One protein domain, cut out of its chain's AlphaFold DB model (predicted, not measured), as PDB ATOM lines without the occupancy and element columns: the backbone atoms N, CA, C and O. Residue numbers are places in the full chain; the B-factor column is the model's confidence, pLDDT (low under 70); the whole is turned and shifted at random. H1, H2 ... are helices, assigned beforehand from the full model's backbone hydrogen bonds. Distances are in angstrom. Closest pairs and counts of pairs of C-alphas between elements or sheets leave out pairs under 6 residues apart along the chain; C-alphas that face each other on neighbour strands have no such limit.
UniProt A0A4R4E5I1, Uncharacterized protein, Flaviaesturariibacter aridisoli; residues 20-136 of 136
ATOM      1  N   GLN A  20     -69.599 -59.032   5.288       59.41
ATOM      2  CA  GLN A  20     -69.160 -57.645   5.097       59.41
ATOM      3  C   GLN A  20     -68.402 -57.095   6.319       59.41
ATOM      4  O   GLN A  20     -67.433 -56.350   6.157       59.41
ATOM      5  N   SER A  21     -68.773 -57.506   7.538       63.44
ATOM      6  CA  SER A  21     -68.052 -57.116   8.758       63.44
ATOM      7  C   SER A  21     -66.679 -57.792   8.879       63.44
ATOM      8  O   SER A  21     -65.704 -57.136   9.255       63.44
ATOM      9  N   THR A  22     -66.571 -59.069   8.497       73.62
ATOM     10  CA  THR A  22     -65.312 -59.834   8.564       73.62
ATOM     11  C   THR A  22     -64.312 -59.377   7.493       73.62
ATOM     12  O   THR A  22     -63.129 -59.187   7.790       73.62
ATOM     13  N   ASP A  23     -64.781 -59.107   6.269       86.19
ATOM     14  CA  ASP A  23     -63.962 -58.522   5.196       86.19
ATOM     15  C   ASP A  23     -63.433 -57.136   5.595       86.19
ATOM     16  O   ASP A  23     -62.239 -56.858   5.458       86.19
ATOM     17  N   CYS A  24     -64.278 -56.291   6.195       88.31
ATOM     18  CA  CYS A  24     -63.849 -54.974   6.651       88.31
ATOM     19  C   CYS A  24     -62.755 -55.031   7.723       88.31
ATOM     20  O   CYS A  24     -61.736 -54.344   7.611       88.31
ATOM     21  N   ALA A  25     -62.951 -55.860   8.753       89.81
ATOM     22  CA  ALA A  25     -61.980 -56.016   9.830       89.81
ATOM     23  C   ALA A  25     -60.614 -56.459   9.285       89.81
ATOM     24  O   ALA A  25     -59.587 -55.895   9.661       89.81
ATOM     25  N   SER A  26     -60.607 -57.395   8.332       93.12
ATOM     26  CA  SER A  26     -59.378 -57.869   7.689       93.12
ATOM     27  C   SER A  26     -58.655 -56.773   6.891       93.12
ATOM     28  O   SER A  26     -57.430 -56.667   6.960       93.12
ATOM     29  N   LYS A  27     -59.391 -55.904   6.183       94.25
ATOM     30  CA  LYS A  27     -58.821 -54.785   5.412       94.25
ATOM     31  C   LYS A  27     -58.240 -53.701   6.313       94.25
ATOM     32  O   LYS A  27     -57.156 -53.193   6.035       94.25
ATOM     33  N   LEU A  28     -58.936 -53.361   7.398       94.44
ATOM     34  CA  LEU A  28     -58.430 -52.419   8.400       94.44
ATOM     35  C   LEU A  28     -57.148 -52.948   9.056       94.44
ATOM     36  O   LEU A  28     -56.180 -52.204   9.219       94.44
ATOM     37  N   ASP A  29     -57.116 -54.240   9.378       95.50
ATOM     38  CA  ASP A  29     -55.941 -54.900   9.941       95.50
ATOM     39  C   ASP A  29     -54.760 -54.940   8.955       95.50
ATOM     40  O   ASP A  29     -53.632 -54.605   9.314       95.50
ATOM     41  N   ALA A  30     -55.016 -55.241   7.679       96.44
ATOM     42  CA  ALA A  30     -53.991 -55.205   6.636       96.44
ATOM     43  C   ALA A  30     -53.360 -53.808   6.473       96.44
ATOM     44  O   ALA A  30     -52.149 -53.695   6.270       96.44
ATOM     45  N   ILE A  31     -54.152 -52.733   6.601       96.12
ATOM     46  CA  ILE A  31     -53.630 -51.356   6.588       96.12
ATOM     47  C   ILE A  31     -52.692 -51.119   7.778       96.12
ATOM     48  O   ILE A  31     -51.622 -50.538   7.596       96.12
ATOM     49  N   ASN A  32     -53.062 -51.578   8.978       95.12
ATOM     50  CA  ASN A  32     -52.218 -51.439  10.167       95.12
ATOM     51  C   ASN A  32     -50.907 -52.219  10.033       95.12
ATOM     52  O   ASN A  32     -49.844 -51.638  10.231       95.12
ATOM     53  N   ARG A  33     -50.961 -53.485   9.602       97.06
ATOM     54  CA  ARG A  33     -49.758 -54.301   9.379       97.06
ATOM     55  C   ARG A  33     -48.811 -53.670   8.357       97.06
ATOM     56  O   ARG A  33     -47.622 -53.520   8.626       97.06
ATOM     57  N   SER A  34     -49.345 -53.205   7.225       96.88
ATOM     58  CA  SER A  34     -48.551 -52.513   6.201       96.88
ATOM     59  C   SER A  34     -47.893 -51.232   6.729       96.88
ATOM     60  O   SER A  34     -46.791 -50.879   6.303       96.88
ATOM     61  N   TYR A  35     -48.552 -50.517   7.643       96.12
ATOM     62  CA  TYR A  35     -47.974 -49.347   8.296       96.12
ATOM     63  C   TYR A  35     -46.833 -49.728   9.246       96.12
ATOM     64  O   TYR A  35     -45.764 -49.133   9.166       96.12
ATOM     65  N   GLU A  36     -47.028 -50.732  10.103       96.56
ATOM     66  CA  GLU A  36     -46.008 -51.187  11.057       96.56
ATOM     67  C   GLU A  36     -44.728 -51.657  10.352       96.56
ATOM     68  O   GLU A  36     -43.617 -51.369  10.799       96.56
ATOM     69  N   GLU A  37     -44.865 -52.354   9.222       97.31
ATOM     70  CA  GLU A  37     -43.735 -52.765   8.384       97.31
ATOM     71  C   GLU A  37     -42.971 -51.559   7.820       97.31
ATOM     72  O   GLU A  37     -41.738 -51.515   7.875       97.31
ATOM     73  N   GLN A  38     -43.689 -50.547   7.322       96.56
ATOM     74  CA  GLN A  38     -43.085 -49.317   6.808       96.56
ATOM     75  C   GLN A  38     -42.421 -48.489   7.913       96.56
ATOM     76  O   GLN A  38     -41.321 -47.972   7.712       96.56
ATOM     77  N   GLU A  39     -43.038 -48.387   9.088       95.75
ATOM     78  CA  GLU A  39     -42.469 -47.682  10.237       95.75
ATOM     79  C   GLU A  39     -41.191 -48.369  10.736       95.75
ATOM     80  O   GLU A  39     -40.187 -47.695  10.985       95.75
ATOM     81  N   LYS A  40     -41.167 -49.708  10.793       95.75
ATOM     82  CA  LYS A  40     -39.946 -50.484  11.074       95.75
ATOM     83  C   LYS A  40     -38.867 -50.229  10.025       95.75
ATOM     84  O   LYS A  40     -37.709 -50.012  10.383       95.75
ATOM     85  N   ALA A  41     -39.226 -50.206   8.741       94.81
ATOM     86  CA  ALA A  41     -38.282 -49.918   7.664       94.81
ATOM     87  C   ALA A  41     -37.692 -48.499   7.775       94.81
ATOM     88  O   ALA A  41     -36.487 -48.319   7.593       94.81
ATOM     89  N   ILE A  42     -38.507 -47.497   8.125       93.94
ATOM     90  CA  ILE A  42     -38.044 -46.130   8.402       93.94
ATOM     91  C   ILE A  42     -37.119 -46.120   9.620       93.94
ATOM     92  O   ILE A  42     -36.042 -45.533   9.558       93.94
ATOM     93  N   SER A  43     -37.498 -46.794  10.703       90.44
ATOM     94  CA  SER A  43     -36.762 -46.818  11.975       90.44
ATOM     95  C   SER A  43     -35.407 -47.517  11.872       90.44
ATOM     96  O   SER A  43     -34.446 -47.081  12.496       90.44
ATOM     97  N   ASN A  44     -35.289 -48.524  11.006       90.69
ATOM     98  CA  ASN A  44     -34.066 -49.311  10.848       90.69
ATOM     99  C   ASN A  44     -33.153 -48.825   9.713       90.69
ATOM    100  O   ASN A  44     -32.090 -49.400   9.506       90.69
ATOM    101  N   ASN A  45     -33.525 -47.784   8.959       90.88
ATOM    102  CA  ASN A  45     -32.711 -47.317   7.834       90.88
ATOM    103  C   ASN A  45     -31.521 -46.460   8.315       90.88
ATOM    104  O   ASN A  45     -31.744 -45.338   8.775       90.88
ATOM    105  N   PRO A  46     -30.258 -46.908   8.185       89.31
ATOM    106  CA  PRO A  46     -29.103 -46.150   8.673       89.31
ATOM    107  C   PRO A  46     -28.769 -44.927   7.805       89.31
ATOM    108  O   PRO A  46     -28.010 -44.064   8.229       89.31
ATOM    109  N   LYS A  47     -29.332 -44.823   6.593       91.38
ATOM    110  CA  LYS A  47     -29.040 -43.739   5.640       91.38
ATOM    111  C   LYS A  47     -29.886 -42.481   5.857       91.38
ATOM    112  O   LYS A  47     -29.699 -41.497   5.151       91.38
ATOM    113  N   VAL A  48     -30.850 -42.520   6.774       89.69
ATOM    114  CA  VAL A  48     -31.784 -41.417   7.032       89.69
ATOM    115  C   VAL A  48     -31.410 -40.761   8.359       89.69
ATOM    116  O   VAL A  48     -31.339 -41.438   9.384       89.69
ATOM    117  N   ASN A  49     -31.162 -39.450   8.361       93.38
ATOM    118  CA  ASN A  49     -30.890 -38.721   9.603       93.38
ATOM    119  C   ASN A  49     -32.141 -38.692  10.511       93.38
ATOM    120  O   ASN A  49     -33.244 -39.042  10.091       93.38
ATOM    121  N   ALA A  50     -31.976 -38.288  11.771       94.31
ATOM    122  CA  ALA A  50     -33.066 -38.314  12.747       94.31
ATOM    123  C   ALA A  50     -34.256 -37.417  12.353       94.31
ATOM    124  O   ALA A  50     -35.404 -37.840  12.485       94.31
ATOM    125  N   ILE A  51     -33.990 -36.224  11.813       95.19
ATOM    126  CA  ILE A  51     -35.017 -35.244  11.434       95.19
ATOM    127  C   ILE A  51     -35.876 -35.773  10.274       95.19
ATOM    128  O   ILE A  51     -37.106 -35.728  10.323       95.19
ATOM    129  N   ASP A  52     -35.241 -36.317   9.237       95.00
ATOM    130  CA  ASP A  52     -35.933 -36.892   8.083       95.00
ATOM    131  C   ASP A  52     -36.666 -38.185   8.436       95.00
ATOM    132  O   ASP A  52     -37.719 -38.480   7.865       95.00
ATOM    133  N   ARG A  53     -36.125 -38.967   9.374       96.56
ATOM    134  CA  ARG A  53     -36.775 -40.177   9.882       96.56
ATOM    135  C   ARG A  53     -38.074 -39.820  10.586       96.56
ATOM    136  O   ARG A  53     -39.112 -40.381  10.250       96.56
ATOM    137  N   GLU A  54     -38.026 -38.844  11.486       96.69
ATOM    138  CA  GLU A  54     -39.213 -38.345  12.170       96.69
ATOM    139  C   GLU A  54     -40.252 -37.800  11.183       96.69
ATOM    140  O   GLU A  54     -41.420 -38.173  11.261       96.69
ATOM    141  N   TYR A  55     -39.835 -36.978  10.214       97.38
ATOM    142  CA  TYR A  55     -40.729 -36.475   9.172       97.38
ATOM    143  C   TYR A  55     -41.465 -37.611   8.449       97.38
ATOM    144  O   TYR A  55     -42.685 -37.563   8.283       97.38
ATOM    145  N   ARG A  56     -40.727 -38.648   8.029       97.31
ATOM    146  CA  ARG A  56     -41.301 -39.806   7.334       97.31
ATOM    147  C   ARG A  56     -42.299 -40.543   8.216       97.31
ATOM    148  O   ARG A  56     -43.371 -40.877   7.726       97.31
ATOM    149  N   THR A  57     -41.986 -40.750   9.494       96.88
ATOM    150  CA  THR A  57     -42.912 -41.369  10.454       96.88
ATOM    151  C   THR A  57     -44.179 -40.526  10.639       96.88
ATOM    152  O   THR A  57     -45.285 -41.060  10.588       96.88
ATOM    153  N   LEU A  58     -44.049 -39.202  10.772       97.38
ATOM    154  CA  LEU A  58     -45.193 -38.293  10.899       97.38
ATOM    155  C   LEU A  58     -46.082 -38.313   9.652       97.38
ATOM    156  O   LEU A  58     -47.297 -38.452   9.764       97.38
ATOM    157  N   MET A  59     -45.498 -38.230   8.456       97.88
ATOM    158  CA  MET A  59     -46.269 -38.321   7.214       97.88
ATOM    159  C   MET A  59     -46.932 -39.687   7.051       97.88
ATOM    160  O   MET A  59     -48.100 -39.757   6.668       97.88
ATOM    161  N   LEU A  60     -46.223 -40.767   7.387       96.94
ATOM    162  CA  LEU A  60     -46.764 -42.120   7.335       96.94
ATOM    163  C   LEU A  60     -48.013 -42.251   8.223       96.94
ATOM    164  O   LEU A  60     -48.987 -42.877   7.802       96.94
ATOM    165  N   TYR A  61     -48.029 -41.622   9.406       95.94
ATOM    166  CA  TYR A  61     -49.218 -41.582  10.264       95.94
ATOM    167  C   TYR A  61     -50.423 -40.976   9.532       95.94
ATOM    168  O   TYR A  61     -51.499 -41.573   9.538       95.94
ATOM    169  N   PHE A  62     -50.255 -39.826   8.870       97.75
ATOM    170  CA  PHE A  62     -51.355 -39.168   8.158       97.75
ATOM    171  C   PHE A  62     -51.864 -39.998   6.976       97.75
ATOM    172  O   PHE A  62     -53.072 -40.092   6.770       97.75
ATOM    173  N   TYR A  63     -50.968 -40.651   6.230       97.06
ATOM    174  CA  TYR A  63     -51.373 -41.581   5.172       97.06
ATOM    175  C   TYR A  63     -52.144 -42.780   5.728       97.06
ATOM    176  O   TYR A  63     -53.129 -43.216   5.134       97.06
ATOM    177  N   ARG A  64     -51.725 -43.316   6.880       96.75
ATOM    178  CA  ARG A  64     -52.433 -44.417   7.537       96.75
ATOM    179  C   ARG A  64     -53.832 -43.998   7.968       96.75
ATOM    180  O   ARG A  64     -54.781 -44.714   7.657       96.75
ATOM    181  N   THR A  65     -53.977 -42.886   8.685       96.06
ATOM    182  CA  THR A  65     -55.290 -42.455   9.190       96.06
ATOM    183  C   THR A  65     -56.250 -42.110   8.061       96.06
ATOM    184  O   THR A  65     -57.431 -42.433   8.162       96.06
ATOM    185  N   ASP A  66     -55.751 -41.547   6.960       96.69
ATOM    186  CA  ASP A  66     -56.543 -41.320   5.753       96.69
ATOM    187  C   ASP A  66     -57.059 -42.632   5.145       96.69
ATOM    188  O   ASP A  66     -58.268 -42.801   4.963       96.69
ATOM    189  N   ARG A  67     -56.168 -43.612   4.940       96.75
ATOM    190  CA  ARG A  67     -56.538 -44.933   4.407       96.75
ATOM    191  C   ARG A  67     -57.512 -45.678   5.314       96.75
ATOM    192  O   ARG A  67     -58.469 -46.263   4.816       96.75
ATOM    193  N   LEU A  68     -57.293 -45.646   6.629       95.12
ATOM    194  CA  LEU A  68     -58.214 -46.234   7.604       95.12
ATOM    195  C   LEU A  68     -59.580 -45.548   7.551       95.12
ATOM    196  O   LEU A  68     -60.600 -46.230   7.531       95.12
ATOM    197  N   SER A  69     -59.604 -44.215   7.464       94.69
ATOM    198  CA  SER A  69     -60.848 -43.452   7.390       94.69
ATOM    199  C   SER A  69     -61.645 -43.768   6.127       94.69
ATOM    200  O   SER A  69     -62.857 -43.977   6.194       94.69
ATOM    201  N   ALA A  70     -60.974 -43.844   4.977       94.19
ATOM    202  CA  ALA A  70     -61.593 -44.222   3.713       94.19
ATOM    203  C   ALA A  70     -62.129 -45.662   3.750       94.19
ATOM    204  O   ALA A  70     -63.263 -45.905   3.335       94.19
ATOM    205  N   GLN A  71     -61.346 -46.599   4.293       94.69
ATOM    206  CA  GLN A  71     -61.745 -47.999   4.400       94.69
ATOM    207  C   GLN A  71     -62.953 -48.179   5.328       94.69
ATOM    208  O   GLN A  71     -63.889 -48.886   4.968       94.69
ATOM    209  N   GLU A  72     -62.973 -47.524   6.489       92.25
ATOM    210  CA  GLU A  72     -64.086 -47.628   7.439       92.25
ATOM    211  C   GLU A  72     -65.375 -47.015   6.869       92.25
ATOM    212  O   GLU A  72     -66.432 -47.645   6.935       92.25
ATOM    213  N   LYS A  73     -65.277 -45.862   6.185       91.94
ATOM    214  CA  LYS A  73     -66.412 -45.259   5.462       91.94
ATOM    215  C   LYS A  73     -66.985 -46.203   4.411       91.94
ATOM    216  O   LYS A  73     -68.203 -46.324   4.314       91.94
ATOM    217  N   ALA A  74     -66.123 -46.880   3.653       90.31
ATOM    218  CA  ALA A  74     -66.545 -47.847   2.644       90.31
ATOM    219  C   ALA A  74     -67.240 -49.076   3.255       90.31
ATOM    220  O   ALA A  74     -68.103 -49.671   2.613       90.31
ATOM    221  N   CYS A  75     -66.889 -49.455   4.487       87.25
ATOM    222  CA  CYS A  75     -67.496 -50.596   5.163       87.25
ATOM    223  C   CYS A  75     -68.811 -50.282   5.882       87.25
ATOM    224  O   CYS A  75     -69.729 -51.095   5.844       87.25
ATOM    225  N   ALA A  76     -68.866 -49.160   6.607       81.00
ATOM    226  CA  ALA A  76     -69.885 -48.901   7.628       81.00
ATOM    227  C   ALA A  76     -70.591 -47.542   7.474       81.00
ATOM    228  O   ALA A  76     -71.394 -47.167   8.325       81.00
ATOM    229  N   GLY A  77     -70.287 -46.772   6.421       79.94
ATOM    230  CA  GLY A  77     -70.895 -45.459   6.172       79.94
ATOM    231  C   GLY A  77     -70.418 -44.339   7.108       79.94
ATOM    232  O   GLY A  77     -70.878 -43.206   6.994       79.94
ATOM    233  N   GLY A  78     -69.472 -44.628   8.005       84.75
ATOM    234  CA  GLY A  78     -68.876 -43.685   8.951       84.75
ATOM    235  C   GLY A  78     -67.422 -44.042   9.245       84.75
ATOM    236  O   GLY A  78     -66.933 -45.078   8.805       84.75
ATOM    237  N   SER A  79     -66.707 -43.171   9.954       88.50
ATOM    238  CA  SER A  79     -65.323 -43.434  10.351       88.50
ATOM    239  C   SER A  79     -64.995 -42.777  11.680       88.50
ATOM    240  O   SER A  79     -65.338 -41.614  11.903       88.50
ATOM    241  N   ARG A  80     -64.302 -43.519  12.544       89.00
ATOM    242  CA  ARG A  80     -63.723 -43.009  13.793       89.00
ATOM    243  C   ARG A  80     -62.360 -42.356  13.574       89.00
ATOM    244  O   ARG A  80     -61.853 -41.677  14.460       89.00
ATOM    245  N   TYR A  81     -61.748 -42.564  12.408       88.19
ATOM    246  CA  TYR A  81     -60.460 -41.981  12.057       88.19
ATOM    247  C   TYR A  81     -60.648 -40.621  11.385       88.19
ATOM    248  O   TYR A  81     -61.209 -40.506  10.287       88.19
ATOM    249  N   LYS A  82     -60.104 -39.579  12.007       89.06
ATOM    250  CA  LYS A  82     -60.031 -38.244  11.415       89.06
ATOM    251  C   LYS A  82     -58.825 -38.160  10.477       89.06
ATOM    252  O   LYS A  82     -57.678 -38.267  10.910       89.06
ATOM    253  N   SER A  83     -59.086 -37.977   9.182       91.31
ATOM    254  CA  SER A  83     -58.025 -37.716   8.205       91.31
ATOM    255  C   SER A  83     -57.616 -36.250   8.264       91.31
ATOM    256  O   SER A  83     -58.458 -35.362   8.137       91.31
ATOM    257  N   CYS A  84     -56.315 -36.020   8.427       95.94
ATOM    258  CA  CYS A  84     -55.700 -34.698   8.327       95.94
ATOM    259  C   CYS A  84     -54.583 -34.643   7.280       95.94
ATOM    260  O   CYS A  84     -53.712 -33.772   7.320       95.94
ATOM    261  N   LEU A  85     -54.587 -35.599   6.346       97.44
ATOM    262  CA  LEU A  85     -53.542 -35.718   5.335       97.44
ATOM    263  C   LEU A  85     -53.473 -34.481   4.434       97.44
ATOM    264  O   LEU A  85     -52.383 -34.020   4.109       97.44
ATOM    265  N   ALA A  86     -54.621 -33.897   4.081       97.19
ATOM    266  CA  ALA A  86     -54.661 -32.676   3.281       97.19
ATOM    267  C   ALA A  86     -53.957 -31.505   3.991       97.19
ATOM    268  O   ALA A  86     -53.134 -30.821   3.386       97.19
ATOM    269  N   GLN A  87     -54.217 -31.308   5.289       97.56
ATOM    270  CA  GLN A  87     -53.568 -30.269   6.093       97.56
ATOM    271  C   GLN A  87     -52.064 -30.533   6.237       97.56
ATOM    272  O   GLN A  87     -51.264 -29.604   6.120       97.56
ATOM    273  N   ALA A  88     -51.669 -31.795   6.432       97.94
ATOM    274  CA  ALA A  88     -50.264 -32.190   6.506       97.94
ATOM    275  C   ALA A  88     -49.521 -31.919   5.186       97.94
ATOM    276  O   ALA A  88     -48.404 -31.401   5.206       97.94
ATOM    277  N   ASN A  89     -50.153 -32.195   4.039       98.12
ATOM    278  CA  ASN A  89     -49.589 -31.915   2.718       98.12
ATOM    279  C   ASN A  89     -49.399 -30.414   2.489       98.12
ATOM    280  O   ASN A  89     -48.303 -30.001   2.119       98.12
ATOM    281  N   VAL A  90     -50.412 -29.592   2.785       98.06
ATOM    282  CA  VAL A  90     -50.316 -28.124   2.663       98.06
ATOM    283  C   VAL A  90     -49.186 -27.567   3.534       98.06
ATOM    284  O   VAL A  90     -48.396 -26.729   3.092       98.06
ATOM    285  N   LEU A  91     -49.068 -28.058   4.770       97.62
ATOM    286  CA  LEU A  91     -47.977 -27.695   5.669       97.62
ATOM    287  C   LEU A  91     -46.624 -28.082   5.055       97.62
ATOM    288  O   LEU A  91     -45.732 -27.241   4.955       97.62
ATOM    289  N   ASN A  92     -46.477 -29.320   4.586       96.94
ATOM    290  CA  ASN A  92     -45.241 -29.802   3.977       96.94
ATOM    291  C   ASN A  92     -44.854 -29.017   2.711       96.94
ATOM    292  O   ASN A  92     -43.690 -28.663   2.539       96.94
ATOM    293  N   GLU A  93     -45.814 -28.697   1.845       97.94
ATOM    294  CA  GLU A  93     -45.599 -27.877   0.649       97.94
ATOM    295  C   GLU A  93     -45.066 -26.483   0.994       97.94
ATOM    296  O   GLU A  93     -44.135 -25.998   0.346       97.94
ATOM    297  N   SER A  94     -45.598 -25.860   2.050       98.00
ATOM    298  CA  SER A  94     -45.111 -24.569   2.549       98.00
ATOM    299  C   SER A  94     -43.640 -24.639   2.981       98.00
ATOM    300  O   SER A  94     -42.827 -23.800   2.584       98.00
ATOM    301  N   PHE A  95     -43.248 -25.682   3.719       97.88
ATOM    302  CA  PHE A  95     -41.847 -25.873   4.108       97.88
ATOM    303  C   PHE A  95     -40.945 -26.235   2.929       97.88
ATOM    304  O   PHE A  95     -39.839 -25.706   2.839       97.88
ATOM    305  N   ASN A  96     -41.406 -27.055   1.985       97.06
ATOM    306  CA  ASN A  96     -40.649 -27.369   0.772       97.06
ATOM    307  C   ASN A  96     -40.379 -26.119  -0.070       97.06
ATOM    308  O   ASN A  96     -39.287 -25.976  -0.623       97.06
ATOM    309  N   ARG A  97     -41.332 -25.181  -0.115       98.00
ATOM    310  CA  ARG A  97     -41.132 -23.871  -0.743       98.00
ATOM    311  C   ARG A  97     -40.045 -23.070  -0.027       98.00
ATOM    312  O   ARG A  97     -39.086 -22.665  -0.676       98.00
ATOM    313  N   ARG A  98     -40.128 -22.937   1.304       97.75
ATOM    314  CA  ARG A  98     -39.108 -22.251   2.130       97.75
ATOM    315  C   ARG A  98     -37.715 -22.873   1.965       97.75
ATOM    316  O   ARG A  98     -36.729 -22.155   1.832       97.75
ATOM    317  N   LEU A  99     -37.626 -24.203   1.923       96.81
ATOM    318  CA  LEU A  99     -36.378 -24.936   1.685       96.81
ATOM    319  C   LEU A  99     -35.828 -24.696   0.273       96.81
ATOM    320  O   LEU A  99     -34.620 -24.558   0.098       96.81
ATOM    321  N   SER A 100     -36.695 -24.638  -0.739       96.94
ATOM    322  CA  SER A 100     -36.301 -24.307  -2.114       96.94
ATOM    323  C   SER A 100     -35.758 -22.879  -2.212       96.94
ATOM    324  O   SER A 100     -34.684 -22.654  -2.767       96.94
ATOM    325  N   GLU A 101     -36.444 -21.918  -1.590       96.56
ATOM    326  CA  GLU A 101     -35.986 -20.531  -1.496       96.56
ATOM    327  C   GLU A 101     -34.626 -20.432  -0.799       96.56
ATOM    328  O   GLU A 101     -33.743 -19.731  -1.290       96.56
ATOM    329  N   LEU A 102     -34.425 -21.168   0.299       95.62
ATOM    330  CA  LEU A 102     -33.156 -21.209   1.024       95.62
ATOM    331  C   LEU A 102     -31.995 -21.688   0.139       95.62
ATOM    332  O   LEU A 102     -30.915 -21.099   0.170       95.62
ATOM    333  N   ARG A 103     -32.212 -22.718  -0.691       93.38
ATOM    334  CA  ARG A 103     -31.188 -23.228  -1.626       93.38
ATOM    335  C   ARG A 103     -30.744 -22.177  -2.642       93.38
ATOM    336  O   ARG A 103     -29.581 -22.180  -3.033       93.38
ATOM    337  N   ASN A 104     -31.644 -21.277  -3.031       94.12
ATOM    338  CA  ASN A 104     -31.378 -20.233  -4.020       94.12
ATOM    339  C   ASN A 104     -30.718 -18.979  -3.421       94.12
ATOM    340  O   ASN A 104     -30.266 -18.107  -4.164       94.12
ATOM    341  N   ARG A 105     -30.639 -18.863  -2.089       94.88
ATOM    342  CA  ARG A 105     -29.989 -17.727  -1.426       94.88
ATOM    343  C   ARG A 105     -28.465 -17.846  -1.494       94.88
ATOM    344  O   ARG A 105     -27.882 -18.923  -1.323       94.88
ATOM    345  N   ARG A 106     -27.807 -16.699  -1.699       95.00
ATOM    346  CA  ARG A 106     -26.355 -16.567  -1.532       95.00
ATOM    347  C   ARG A 106     -26.039 -16.603  -0.042       95.00
ATOM    348  O   ARG A 106     -26.298 -15.638   0.664       95.00
ATOM    349  N   MET A 107     -25.510 -17.729   0.410       95.75
ATOM    350  CA  MET A 107     -25.126 -17.980   1.796       95.75
ATOM    351  C   MET A 107     -24.032 -19.045   1.832       95.75
ATOM    352  O   MET A 107     -23.890 -19.819   0.878       95.75
ATOM    353  N   ASN A 108     -23.259 -19.087   2.914       96.69
ATOM    354  CA  ASN A 108     -22.246 -20.127   3.079       96.69
ATOM    355  C   ASN A 108     -22.900 -21.484   3.416       96.69
ATOM    356  O   ASN A 108     -24.063 -21.558   3.817       96.69
ATOM    357  N   MET A 109     -22.152 -22.576   3.231       94.12
ATOM    358  CA  MET A 109     -22.692 -23.930   3.396       94.12
ATOM    359  C   MET A 109     -23.097 -24.255   4.835       94.12
ATOM    360  O   MET A 109     -24.115 -24.916   5.032       94.12
ATOM    361  N   THR A 110     -22.346 -23.772   5.825       96.25
ATOM    362  CA  THR A 110     -22.649 -23.991   7.245       96.25
ATOM    363  C   THR A 110     -23.971 -23.330   7.621       96.25
ATOM    364  O   THR A 110     -24.858 -23.980   8.161       96.25
ATOM    365  N   GLU A 111     -24.143 -22.062   7.254       96.06
ATOM    366  CA  GLU A 111     -25.366 -21.294   7.484       96.06
ATOM    367  C   GLU A 111     -26.571 -21.934   6.786       96.06
ATOM    368  O   GLU A 111     -27.635 -22.084   7.386       96.06
ATOM    369  N   ARG A 112     -26.394 -22.394   5.539       96.25
ATOM    370  CA  ARG A 112     -27.445 -23.114   4.809       96.25
ATOM    371  C   ARG A 112     -27.857 -24.401   5.516       96.25
ATOM    372  O   ARG A 112     -29.049 -24.698   5.563       96.25
ATOM    373  N   SER A 113     -26.890 -25.171   6.013       94.81
ATOM    374  CA  SER A 113     -27.156 -26.424   6.723       94.81
ATOM    375  C   SER A 113     -27.947 -26.160   7.998       94.81
ATOM    376  O   SER A 113     -29.013 -26.741   8.177       94.81
ATOM    377  N   THR A 114     -27.495 -25.211   8.822       96.25
ATOM    378  CA  THR A 114     -28.178 -24.821  10.062       96.25
ATOM    379  C   THR A 114     -29.614 -24.375   9.800       96.25
ATOM    380  O   THR A 114     -30.539 -24.815  10.480       96.25
ATOM    381  N   GLU A 115     -29.832 -23.536   8.786       97.44
ATOM    382  CA  GLU A 115     -31.174 -23.047   8.472       97.44
ATOM    383  C   GLU A 115     -32.064 -24.146   7.864       97.44
ATOM    384  O   GLU A 115     -33.265 -24.191   8.129       97.44
ATOM    385  N   THR A 116     -31.486 -25.086   7.113       96.69
ATOM    386  CA  THR A 116     -32.200 -26.272   6.612       96.69
ATOM    387  C   THR A 116     -32.686 -27.144   7.769       96.69
ATOM    388  O   THR A 116     -33.860 -27.518   7.803       96.69
ATOM    389  N   ASP A 117     -31.816 -27.426   8.738       96.69
ATOM    390  CA  ASP A 117     -32.157 -28.233   9.912       96.69
ATOM    391  C   ASP A 117     -33.206 -27.536  10.781       96.69
ATOM    392  O   ASP A 117     -34.161 -28.178  11.232       96.69
ATOM    393  N   ARG A 118     -33.104 -26.210  10.942       97.75
ATOM    394  CA  ARG A 118     -34.111 -25.399  11.639       97.75
ATOM    395  C   ARG A 118     -35.481 -25.505  10.969       97.75
ATOM    396  O   ARG A 118     -36.473 -25.767  11.648       97.75
ATOM    397  N   LEU A 119     -35.548 -25.338   9.646       98.12
ATOM    398  CA  LEU A 119     -36.797 -25.446   8.882       98.12
ATOM    399  C   LEU A 119     -37.402 -26.849   8.954       98.12
ATOM    400  O   LEU A 119     -38.613 -26.984   9.121       98.12
ATOM    401  N   ASN A 120     -36.582 -27.893   8.842       97.94
ATOM    402  CA  ASN A 120     -37.062 -29.268   8.939       97.94
ATOM    403  C   ASN A 120     -37.551 -29.611  10.355       97.94
ATOM    404  O   ASN A 120     -38.556 -30.306  10.500       97.94
ATOM    405  N   THR A 121     -36.884 -29.096  11.390       98.19
ATOM    406  CA  THR A 121     -37.308 -29.261  12.787       98.19
ATOM    407  C   THR A 121     -38.639 -28.552  13.040       98.19
ATOM    408  O   THR A 121     -39.564 -29.164  13.569       98.19
ATOM    409  N   GLU A 122     -38.776 -27.304  12.580       98.50
ATOM    410  CA  GLU A 122     -40.022 -26.528  12.671       98.50
ATOM    411  C   GLU A 122     -41.170 -27.228  11.916       98.50
ATOM    412  O   GLU A 122     -42.304 -27.274  12.392       98.50
ATOM    413  N   ARG A 123     -40.890 -27.834  10.752       98.44
ATOM    414  CA  ARG A 123     -41.872 -28.652  10.025       98.44
ATOM    415  C   ARG A 123     -42.354 -29.821  10.880       98.44
ATOM    416  O   ARG A 123     -43.561 -30.030  10.985       98.44
ATOM    417  N   ASN A 124     -41.429 -30.591  11.455       98.50
ATOM    418  CA  ASN A 124     -41.770 -31.763  12.259       98.50
ATOM    419  C   ASN A 124     -42.576 -31.373  13.499       98.50
ATOM    420  O   ASN A 124     -43.538 -32.058  13.829       98.50
ATOM    421  N   GLU A 125     -42.237 -30.256  14.140       98.62
ATOM    422  CA  GLU A 125     -43.000 -29.709  15.262       98.62
ATOM    423  C   GLU A 125     -44.454 -29.434  14.878       98.62
ATOM    424  O   GLU A 125     -45.362 -30.011  15.470       98.62
ATOM    425  N   ARG A 126     -44.689 -28.684  13.798       98.38
ATOM    426  CA  ARG A 126     -46.062 -28.403  13.359       98.38
ATOM    427  C   ARG A 126     -46.813 -29.654  12.893       98.38
ATOM    428  O   ARG A 126     -48.033 -29.725  13.031       98.38
ATOM    429  N   LEU A 127     -46.115 -30.641  12.328       98.38
ATOM    430  CA  LEU A 127     -46.714 -31.933  11.983       98.38
ATOM    431  C   LEU A 127     -47.088 -32.743  13.236       98.38
ATOM    432  O   LEU A 127     -48.125 -33.402  13.219       98.38
ATOM    433  N   ARG A 128     -46.301 -32.682  14.321       98.06
ATOM    434  CA  ARG A 128     -46.665 -33.274  15.623       98.06
ATOM    435  C   ARG A 128     -47.911 -32.603  16.196       98.06
ATOM    436  O   ARG A 128     -48.859 -33.306  16.530       98.06
ATOM    437  N   ASP A 129     -47.962 -31.275  16.204       97.56
ATOM    438  CA  ASP A 129     -49.127 -30.531  16.704       97.56
ATOM    439  C   ASP A 129     -50.399 -30.864  15.912       97.56
ATOM    440  O   ASP A 129     -51.481 -31.079  16.474       97.56
ATOM    441  N   LEU A 130     -50.267 -30.955  14.583       97.00
ATOM    442  CA  LEU A 130     -51.359 -31.376  13.713       97.00
ATOM    443  C   LEU A 130     -51.788 -32.811  14.029       97.00
ATOM    444  O   LEU A 130     -52.983 -33.073  14.149       97.00
ATOM    445  N   ARG A 131     -50.836 -33.738  14.184       95.94
ATOM    446  CA  ARG A 131     -51.121 -35.132  14.544       95.94
ATOM    447  C   ARG A 131     -51.939 -35.191  15.827       95.94
ATOM    448  O   ARG A 131     -52.992 -35.822  15.829       95.94
ATOM    449  N   ASP A 132     -51.492 -34.493  16.864       94.62
ATOM    450  CA  ASP A 132     -52.113 -34.501  18.185       94.62
ATOM    451  C   ASP A 132     -53.527 -33.883  18.152       94.62
ATOM    452  O   ASP A 132     -54.437 -34.360  18.829       94.62
ATOM    453  N   THR A 133     -53.754 -32.881  17.298       90.12
ATOM    454  CA  THR A 133     -55.083 -32.283  17.037       90.12
ATOM    455  C   THR A 133     -56.020 -33.218  16.260       90.12
ATOM    456  O   THR A 133     -57.247 -33.099  16.327       90.12
ATOM    457  N   CYS A 134     -55.457 -34.134  15.478       87.25
ATOM    458  CA  CYS A 134     -56.209 -35.066  14.643       87.25
ATOM    459  C   CYS A 134     -56.438 -36.423  15.307       87.25
ATOM    460  O   CYS A 134     -57.327 -37.153  14.883       87.25
ATOM    461  N   SER A 135     -55.661 -36.757  16.337       81.81
ATOM    462  CA  SER A 135     -55.888 -37.919  17.202       81.81
ATOM    463  C   SER A 135     -56.874 -37.660  18.348       81.81
ATOM    464  O   SER A 135     -57.277 -38.618  19.002       81.81
ATOM    465  N   ARG A 136     -57.209 -36.391  18.618       64.81
ATOM    466  CA  ARG A 136     -58.270 -35.970  19.547       64.81
ATOM    467  C   ARG A 136     -59.615 -35.919  18.831       64.81
ATOM    468  O   ARG A 136     -60.601 -36.341  19.466       64.81
TER     469      ARG A 136
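AT A GLANCE: This is residues 20 to 136 of the 136 residues of an uncharacterized protein of Flaviaesturariibacter aridisoli (UniProt A0A4R4E5I1). Two helical hairpins, H1 with H2 and H3 with H4, are set together with their lengths running nearly along one axis, but shifted along it, and they overlap over only part of their length. H2 is the helix between H1 and the second hairpin: H1 packs along one side of H2, and H3 and H4 pack on parts of it, while the turn at residues 104 to 111 sticks out at one end. The printed part has 117 residues with four named helices, in the order H1, H2, H3, H4, and no named strand, and its class is all helix. It is loose, with a radius of gyration of the C-alphas of 17.3 A, and the C-alphas span 60 by 28 by 21 A, a rod.

IN THESE COORDINATES: H1 is residues 20 to 44, 36.5 A from first to last C-alpha, and begins with C-alpha 20 at (-69.160, -57.645, 5.097). H2 is residues 50 to 76, 38.7 A long, and begins with C-alpha 50 at (-33.066, -38.314, 12.747). H3 is residues 85 to 104, 28.6 A long. H4 is residues 109 to 135, 38.6 A long, and ends with C-alpha 135 at (-55.888, -37.919, 17.202).

HOW THE PARTS SIT: H2 is the hub, touching the three other helices. H1 and H2 form a hairpin and touch at a shallow tilt of 4 degrees, opposite ways; their closest C-alphas are those of Cys 24 and Cys 75, 5.9 A apart. H2 and H3, also a hairpin, touch through residues 59 to 66 of H2 and 85 to 88 of H3 alone, at a shallow tilt of 27 degrees, opposite ways; their closest C-alphas, of Phe 62 and Leu 85, are 5.0 A apart. H2 touches H4 with residues 51 to 62 alone, the same way at a shallow tilt of 28 degrees; the closest C-alphas, of Tyr 55 and Asn 124, are 5.7 A apart. H3 and H4 form a third hairpin and touch at a shallow tilt of 8 degrees, opposite ways; their closest C-alphas are those of Ala 88 and Leu 127, 6.5 A apart. H2, H3 and H4 make an up and down bundle, in which each helix runs against the one before it. H1 is apart from H3 and from H4. In H1, H2, H3 and H4 every O i to N i+4 pair is within hydrogen-bond range.

THE WHOLE: The two C-alphas farthest apart, those of Gln 20 and Asn 108, are 60.1 A from each other. Residues 104 to 111, of which 109 to 111 belong to H4, stand free. The links from H1 to H2 and from H3 to H4 are tight, and the link from H2 to H3, 8 residues, is short. The printed part has no cut and ends at Arg 136, the chain's last residue. The mean pLDDT of the printed part is 93.7, and residues 20 to 21 and residue 136 are under 70.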